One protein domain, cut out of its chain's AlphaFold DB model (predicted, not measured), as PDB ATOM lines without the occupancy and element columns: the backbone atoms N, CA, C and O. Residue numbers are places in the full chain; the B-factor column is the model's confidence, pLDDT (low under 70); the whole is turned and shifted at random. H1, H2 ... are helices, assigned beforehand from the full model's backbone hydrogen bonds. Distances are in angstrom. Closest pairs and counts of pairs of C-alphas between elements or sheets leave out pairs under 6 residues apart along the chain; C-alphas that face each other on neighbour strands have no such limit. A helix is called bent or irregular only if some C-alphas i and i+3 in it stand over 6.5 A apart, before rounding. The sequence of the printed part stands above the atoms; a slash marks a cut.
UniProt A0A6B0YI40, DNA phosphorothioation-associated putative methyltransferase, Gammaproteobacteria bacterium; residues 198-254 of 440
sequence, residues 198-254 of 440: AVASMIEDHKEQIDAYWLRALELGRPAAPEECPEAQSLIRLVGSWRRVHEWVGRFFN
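Overview. This is residues 198 to 254 of the 440 residues of the protein "DNA phosphorothioation-associated putative methyltransferase" of Gammaproteobacteria bacterium (UniProt A0A6B0YI40). What is the shape of this domain? A longest helix, H2, runs along one side, and two short helices, H3 and H4, meet end to start in a corner beside it, with H4 crossing H2's direction; H1 lies off the first end of H2 and makes one end of the domain, while the long stretch of residues 221 to 231 folds back from the last end of H2 to H3. What is it built of? The printed part has 57 residues with four named helices, in the order H1, H2, H3, H4, and no named strand, and its class is all helix. How large is it? It is compact, with a radius of gyration of the C-alphas of 10.3 A, and the C-alphas span 29 by 24 by 17 A.

Arrangement. What does the longest helix touch? H2, residues 207 to 220, only just touches H3, residues 232 to 239, with 3 pairs of C-alphas within 8 A. On H2 these involve residues 209 to 210 alone; the closest C-alphas, of Gln 209 and Leu 235, are 7.0 A apart, and the helices run opposite ways at a steep tilt of 64 degrees. With residues 210 to 214 alone, H2 also only just touches H4, residues 242 to 250, again with 3 pairs; the closest C-alphas, of Ile 210 and Val 249, are 6.4 A apart, and the lines are about perpendicular at 85 degrees. How do the other helices stand? H3 and H4 touch only at the corner by their link, closest at the C-alphas of Ile 236 and Trp 242, 5.4 A, and at 72 degrees they are only just about perpendicular. H1, residues 198 to 205, is close to H2 but not clearly touching, with the C-alphas of Ile 203 and Ile 210 7.4 A apart and the lines about perpendicular at 81 degrees; it is apart from H3 and H4. What do the backbones show? Every O i to N i+4 pair is within hydrogen-bond range in H1, H2 and H3, and 3 of 5 are in H4.

Along the chain. Where does H2 run? It goes from C-alpha 207 at (166.697, 138.168, 122.309) to C-alpha 220 at (147.560, 140.594, 126.511), 19.7 A. Where are the others? H1 begins at C-alpha 198, (172.426, 139.670, 109.835), and is 10.6 A long; H3 is 10.4 A long. H4 is 13.1 A long, ends at C-alpha 250, (155.868, 140.273, 115.081), and is irregular, with C-alphas 243 and 246 7.2 A apart.

Size, cuts and confidence. How far does it reach? The two C-alphas farthest apart, of Ala 198 and Glu 227, are 30.0 A apart. How are the helices joined? The link from H2 to H3, 11 residues, is long; those from H1 to H2 and from H3 to H4 are tight, and the printed part has no cut. Is confidence low anywhere? The mean pLDDT of the printed part is 95.8, and no printed residue is under 70.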
ATOM      1  N   ALA A 198     172.415 138.367 109.167       92.75
ATOM      2  CA  ALA A 198     172.426 139.670 109.835       92.75
ATOM      3  C   ALA A 198     171.186 139.871 110.723       92.75
ATOM      4  O   ALA A 198     171.298 140.362 111.844       92.75
ATOM      5  N   VAL A 199     170.010 139.448 110.242       91.31
ATOM      6  CA  VAL A 199     168.764 139.488 111.020       91.31
ATOM      7  C   VAL A 199     168.835 138.490 112.172       91.31
ATOM      8  O   VAL A 199     168.471 138.841 113.288       91.31
ATOM      9  N   ALA A 200     169.360 137.285 111.926       92.50
ATOM     10  CA  ALA A 200     169.568 136.285 112.971       92.50
ATOM     11  C   ALA A 200     170.474 136.803 114.103       92.50
ATOM     12  O   ALA A 200     170.101 136.694 115.266       92.50
ATOM     13  N   SER A 201     171.612 137.430 113.770       94.88
ATOM     14  CA  SER A 201     172.521 138.031 114.759       94.88
ATOM     15  C   SER A 201     171.828 139.116 115.579       94.88
ATOM     16  O   SER A 201     171.911 139.105 116.797       94.88
ATOM     17  N   MET A 202     171.085 140.017 114.928       94.25
ATOM     18  CA  MET A 202     170.363 141.091 115.616       94.25
ATOM     19  C   MET A 202     169.286 140.549 116.568       94.25
ATOM     20  O   MET A 202     169.119 141.076 117.668       94.25
ATOM     21  N   ILE A 203     168.561 139.497 116.164       93.38
ATOM     22  CA  ILE A 203     167.585 138.834 117.039       93.38
ATOM     23  C   ILE A 203     168.287 138.243 118.260       93.38
ATOM     24  O   ILE A 203     167.760 138.375 119.358       93.38
ATOM     25  N   GLU A 204     169.448 137.610 118.082       94.44
ATOM     26  CA  GLU A 204     170.210 137.022 119.187       94.44
ATOM     27  C   GLU A 204     170.730 138.103 120.149       94.44
ATOM     28  O   GLU A 204     170.508 138.011 121.355       94.44
ATOM     29  N   ASP A 205     171.299 139.189 119.615       95.94
ATOM     30  CA  ASP A 205     171.822 140.325 120.390       95.94
ATOM     31  C   ASP A 205     170.740 141.035 121.233       95.94
ATOM     32  O   ASP A 205     171.040 141.688 122.238       95.94
ATOM     33  N   HIS A 206     169.468 140.919 120.833       96.19
ATOM     34  CA  HIS A 206     168.315 141.548 121.489       96.19
ATOM     35  C   HIS A 206     167.231 140.548 121.910       96.19
ATOM     36  O   HIS A 206     166.055 140.903 122.063       96.19
ATOM     37  N   LYS A 207     167.620 139.285 122.097       95.19
ATOM     38  CA  LYS A 207     166.697 138.168 122.309       95.19
ATOM     39  C   LYS A 207     165.782 138.383 123.507       95.19
ATOM     40  O   LYS A 207     164.576 138.184 123.391       95.19
ATOM     41  N   GLU A 208     166.339 138.812 124.636       96.31
ATOM     42  CA  GLU A 208     165.584 139.006 125.878       96.31
ATOM     43  C   GLU A 208     164.477 140.053 125.721       96.31
ATOM     44  O   GLU A 208     163.349 139.828 126.152       96.31
ATOM     45  N   GLN A 209     164.771 141.182 125.072       96.38
ATOM     46  CA  GLN A 209     163.814 142.279 124.917       96.38
ATOM     47  C   GLN A 209     162.735 141.940 123.883       96.38
ATOM     48  O   GLN A 209     161.567 142.279 124.069       96.38
ATOM     49  N   ILE A 210     163.121 141.256 122.803       96.94
ATOM     50  CA  ILE A 210     162.202 140.776 121.765       96.94
ATOM     51  C   ILE A 210     161.233 139.739 122.349       96.94
ATOM     52  O   ILE A 210     160.023 139.842 122.134       96.94
ATOM     53  N   ASP A 211     161.749 138.775 123.118       96.25
ATOM     54  CA  ASP A 211     160.947 137.700 123.711       96.25
ATOM     55  C   ASP A 211     160.046 138.211 124.830       96.25
ATOM     56  O   ASP A 211     158.871 137.846 124.865       96.25
ATOM     57  N   ALA A 212     160.556 139.085 125.704       96.56
ATOM     58  CA  ALA A 212     159.763 139.699 126.767       96.56
ATOM     59  C   ALA A 212     158.563 140.467 126.196       96.56
ATOM     60  O   ALA A 212     157.430 140.262 126.642       96.56
ATOM     61  N   TYR A 213     158.790 141.270 125.151       97.75
ATOM     62  CA  TYR A 213     157.718 142.010 124.496       97.75
ATOM     63  C   TYR A 213     156.698 141.079 123.844       97.75
ATOM     64  O   TYR A 213     155.491 141.276 124.000       97.75
ATOM     65  N   TRP A 214     157.163 140.071 123.097       97.31
ATOM     66  CA  TRP A 214     156.254 139.168 122.399       97.31
ATOM     67  C   TRP A 214     155.433 138.334 123.380       97.31
ATOM     68  O   TRP A 214     154.215 138.255 123.234       97.31
ATOM     69  N   LEU A 215     156.057 137.818 124.442       95.94
ATOM     70  CA  LEU A 215     155.352 137.126 125.518       95.94
ATOM     71  C   LEU A 215     154.289 138.028 126.151       95.94
ATOM     72  O   LEU A 215     153.145 137.609 126.308       95.94
ATOM     73  N   ARG A 216     154.622 139.292 126.437       96.50
ATOM     74  CA  ARG A 216     153.656 140.267 126.960       96.50
ATOM     75  C   ARG A 216     152.509 140.519 125.980       96.50
ATOM     76  O   ARG A 216     151.361 140.616 126.408       96.50
ATOM     77  N   ALA A 217     152.776 140.597 124.678       97.00
ATOM     78  CA  ALA A 217     151.732 140.734 123.663       97.00
ATOM     79  C   ALA A 217     150.802 139.503 123.622       97.00
ATOM     80  O   ALA A 217     149.587 139.672 123.522       97.00
ATOM     81  N   LEU A 218     151.343 138.290 123.777       96.31
ATOM     82  CA  LEU A 218     150.564 137.049 123.881       96.31
ATOM     83  C   LEU A 218     149.743 136.984 125.184       96.31
ATOM     84  O   LEU A 218     148.562 136.652 125.163       96.31
ATOM     85  N   GLU A 219     150.302 137.387 126.327       94.31
ATOM     86  CA  GLU A 219     149.568 137.502 127.601       94.31
ATOM     87  C   GLU A 219     148.410 138.513 127.537       94.31
ATOM     88  O   GLU A 219     147.411 138.394 128.258       94.31
ATOM     89  N   LEU A 220     148.561 139.553 126.715       95.56
ATOM     90  CA  LEU A 220     147.560 140.594 126.511       95.56
ATOM     91  C   LEU A 220     146.572 140.263 125.389       95.56
ATOM     92  O   LEU A 220     145.511 140.879 125.356       95.56
ATOM     93  N   GLY A 221     146.905 139.358 124.464       96.44
ATOM     94  CA  GLY A 221     146.145 139.123 123.229       96.44
ATOM     95  C   GLY A 221     146.052 140.353 122.312       96.44
ATOM     96  O   GLY A 221     145.196 140.427 121.434       96.44
ATOM     97  N   ARG A 222     146.879 141.371 122.555       97.62
ATOM     98  CA  ARG A 222     146.903 142.644 121.828       97.62
ATOM     99  C   ARG A 222     148.301 143.259 121.906       97.62
ATOM    100  O   ARG A 222     149.068 142.896 122.800       97.62
ATOM    101  N   PRO A 223     148.638 144.238 121.051       97.75
ATOM    102  CA  PRO A 223     149.881 144.983 121.194       97.75
ATOM    103  C   PRO A 223     149.981 145.642 122.577       97.75
ATOM    104  O   PRO A 223     149.033 146.284 123.051       97.75
ATOM    105  N   ALA A 224     151.137 145.485 123.220       97.56
ATOM    106  CA  ALA A 224     151.404 146.074 124.525       97.56
ATOM    107  C   ALA A 224     151.663 147.588 124.421       97.56
ATOM    108  O   ALA A 224     152.288 148.073 123.469       97.56
ATOM    109  N   ALA A 225     151.189 148.344 125.409       96.69
ATOM    110  CA  ALA A 225     151.543 149.749 125.579       96.69
ATOM    111  C   ALA A 225     152.958 149.890 126.182       96.69
ATOM    112  O   ALA A 225     153.439 148.950 126.820       96.69
ATOM    113  N   PRO A 226     153.631 151.050 126.033       96.38
ATOM    114  CA  PRO A 226     154.962 151.257 126.607       96.38
ATOM    115  C   PRO A 226     154.981 151.055 128.123       96.38
ATOM    116  O   PRO A 226     155.906 150.455 128.656       96.38
ATOM    117  N   GLU A 227     153.932 151.502 128.818       96.31
ATOM    118  CA  GLU A 227     153.823 151.388 130.280       96.31
ATOM    119  C   GLU A 227     153.620 149.936 130.744       96.31
ATOM    120  O   GLU A 227     153.781 149.629 131.922       96.31
ATOM    121  N   GLU A 228     153.265 149.040 129.819       96.38
ATOM    122  CA  GLU A 228     153.105 147.609 130.069       96.38
ATOM    123  C   GLU A 228     154.410 146.832 129.817       96.38
ATOM    124  O   GLU A 228     154.403 145.616 129.988       96.38
ATOM    125  N   CYS A 229     155.510 147.491 129.423       96.50
ATOM    126  CA  CYS A 229     156.761 146.837 129.018       96.50
ATOM    127  C   CYS A 229     157.985 147.475 129.707       96.50
ATOM    128  O   CYS A 229     158.392 148.579 129.329       96.50
ATOM    129  N   PRO A 230     158.628 146.800 130.677       96.19
ATOM    130  CA  PRO A 230     159.888 147.267 131.268       96.19
ATOM    131  C   PRO A 230     160.994 147.559 130.233       96.19
ATOM    132  O   PRO A 230     161.786 148.486 130.385       96.19
ATOM    133  N   GLU A 231     161.019 146.798 129.145       94.88
ATOM    134  CA  GLU A 231     161.976 146.871 128.044       94.88
ATOM    135  C   GLU A 231     161.692 147.999 127.035       94.88
ATOM    136  O   GLU A 231     162.466 148.179 126.086       94.88
ATOM    137  N   ALA A 232     160.635 148.801 127.231       96.75
ATOM    138  CA  ALA A 232     160.136 149.739 126.225       96.75
ATOM    139  C   ALA A 232     161.207 150.682 125.662       96.75
ATOM    140  O   ALA A 232     161.340 150.846 124.448       96.75
ATOM    141  N   GLN A 233     162.028 151.271 126.536       96.44
ATOM    142  CA  GLN A 233     163.061 152.221 126.126       96.44
ATOM    143  C   GLN A 233     164.162 151.574 125.268       96.44
ATOM    144  O   GLN A 233     164.738 152.242 124.406       96.44
ATOM    145  N   SER A 234     164.460 150.292 125.493       95.44
ATOM    146  CA  SER A 234     165.448 149.551 124.702       95.44
ATOM    147  C   SER A 234     164.932 149.276 123.289       95.44
ATOM    148  O   SER A 234     165.619 149.584 122.318       95.44
ATOM    149  N   LEU A 235     163.677 148.836 123.171       96.12
ATOM    150  CA  LEU A 235     163.024 148.570 121.891       96.12
ATOM    151  C   LEU A 235     162.818 149.855 121.088       96.12
ATOM    152  O   LEU A 235     162.986 149.852 119.873       96.12
ATOM    153  N   ILE A 236     162.538 150.984 121.746       96.62
ATOM    154  CA  ILE A 236     162.484 152.290 121.072       96.62
ATOM    155  C   ILE A 236     163.841 152.653 120.464       96.62
ATOM    156  O   ILE A 236     163.866 153.173 119.353       96.62
ATOM    157  N   ARG A 237     164.964 152.383 121.142       95.56
ATOM    158  CA  ARG A 237     166.297 152.647 120.571       95.56
ATOM    159  C   ARG A 237     166.598 151.753 119.369       95.56
ATOM    160  O   ARG A 237     167.198 152.231 118.415       95.56
ATOM    161  N   LEU A 238     166.157 150.497 119.414       93.50
ATOM    162  CA  LEU A 238     166.370 149.525 118.344       93.50
ATOM    163  C   LEU A 238     165.497 149.802 117.108       93.50
ATOM    164  O   LEU A 238     165.970 149.749 115.979       93.50
ATOM    165  N   VAL A 239     164.219 150.124 117.322       94.75
ATOM    166  CA  VAL A 239     163.205 150.254 116.257       94.75
ATOM    167  C   VAL A 239     162.987 151.718 115.830       94.75
ATOM    168  O   VAL A 239     162.437 152.001 114.764       94.75
ATOM    169  N   GLY A 240     163.390 152.677 116.663       94.75
ATOM    170  CA  GLY A 240     163.238 154.124 116.470       94.75
ATOM    171  C   GLY A 240     161.916 154.711 116.988       94.75
ATOM    172  O   GLY A 240     161.848 155.899 117.293       94.75
ATOM    173  N   SER A 241     160.845 153.915 117.110       95.19
ATOM    174  CA  SER A 241     159.551 154.373 117.642       95.19
ATOM    175  C   SER A 241     158.712 153.223 118.189       95.19
ATOM    176  O   SER A 241     158.566 152.202 117.519       95.19
ATOM    177  N   TRP A 242     158.058 153.425 119.342       96.88
ATOM    178  CA  TRP A 242     157.160 152.423 119.936       96.88
ATOM    179  C   TRP A 242     156.033 151.992 118.995       96.88
ATOM    180  O   TRP A 242     155.671 150.821 118.945       96.88
ATOM    181  N   ARG A 243     155.516 152.923 118.181       95.25
ATOM    182  CA  ARG A 243     154.421 152.650 117.235       95.25
ATOM    183  C   ARG A 243     154.750 151.537 116.237       95.25
ATOM    184  O   ARG A 243     153.836 150.932 115.696       95.25
ATOM    185  N   ARG A 244     156.039 151.287 115.988       97.06
ATOM    186  CA  ARG A 244     156.529 150.277 115.045       97.06
ATOM    187  C   ARG A 244     156.952 148.978 115.728       97.06
ATOM    188  O   ARG A 244     157.202 148.006 115.028       97.06
ATOM    189  N   VAL A 245     157.041 148.949 117.062       97.50
ATOM    190  CA  VAL A 245     157.596 147.811 117.814       97.50
ATOM    191  C   VAL A 245     156.777 146.549 117.588       97.50
ATOM    192  O   VAL A 245     157.362 145.527 117.260       97.50
ATOM    193  N   HIS A 246     155.445 146.620 117.674       97.56
ATOM    194  CA  HIS A 246     154.606 145.433 117.487       97.56
ATOM    195  C   HIS A 246     154.805 144.787 116.114       97.56
ATOM    196  O   HIS A 246     155.092 143.598 116.019       97.56
ATOM    197  N   GLU A 247     154.687 145.589 115.054       96.56
ATOM    198  CA  GLU A 247     154.839 145.115 113.680       96.56
ATOM    199  C   GLU A 247     156.264 144.616 113.417       96.56
ATOM    200  O   GLU A 247     156.452 143.625 112.720       96.56
ATOM    201  N   TRP A 248     157.272 145.287 113.975       96.38
ATOM    202  CA  TRP A 248     158.668 144.904 113.800       96.38
ATOM    203  C   TRP A 248     158.990 143.590 114.519       96.38
ATOM    204  O   TRP A 248     159.506 142.678 113.880       96.38
ATOM    205  N   VAL A 249     158.622 143.456 115.798       96.12
ATOM    206  CA  VAL A 249     158.835 142.224 116.575       96.12
ATOM    207  C   VAL A 249     158.021 141.065 115.995       96.12
ATOM    208  O   VAL A 249     158.549 139.968 115.829       96.12
ATOM    209  N   GLY A 250     156.763 141.305 115.613       95.75
ATOM    210  CA  GLY A 250     155.868 140.273 115.081       95.75
ATOM    211  C   GLY A 250     156.349 139.618 113.783       95.75
ATOM    212  O   GLY A 250     155.911 138.520 113.453       95.75
ATOM    213  N   ARG A 251     157.304 140.222 113.062       94.44
ATOM    214  CA  ARG A 251     157.939 139.592 111.889       94.44
ATOM    215  C   ARG A 251     158.719 138.328 112.256       94.44
ATOM    216  O   ARG A 251     158.810 137.433 111.419       94.44
ATOM    217  N   PHE A 252     159.227 138.240 113.485       95.19
ATOM    218  CA  PHE A 252     160.077 137.139 113.951       95.19
ATOM    219  C   PHE A 252     159.297 135.959 114.536       95.19
ATOM    220  O   PHE A 252     159.899 134.940 114.871       95.19
ATOM    221  N   PHE A 253     157.974 136.073 114.659       95.69
ATOM    222  CA  PHE A 253     157.136 135.080 115.325       95.69
ATOM    223  C   PHE A 253     155.975 134.618 114.453       95.69
ATOM    224  O   PHE A 253     155.579 135.275 113.489       95.69
ATOM    225  N   ASN A 254     155.432 133.450 114.785       92.50
ATOM    226  CA  ASN A 254     154.263 132.901 114.129       92.50
ATOM    227  C   ASN A 254     153.008 133.710 114.526       92.50
ATOM    228  O   ASN A 254     152.655 133.741 115.706       92.50
TER     229      ASN A 254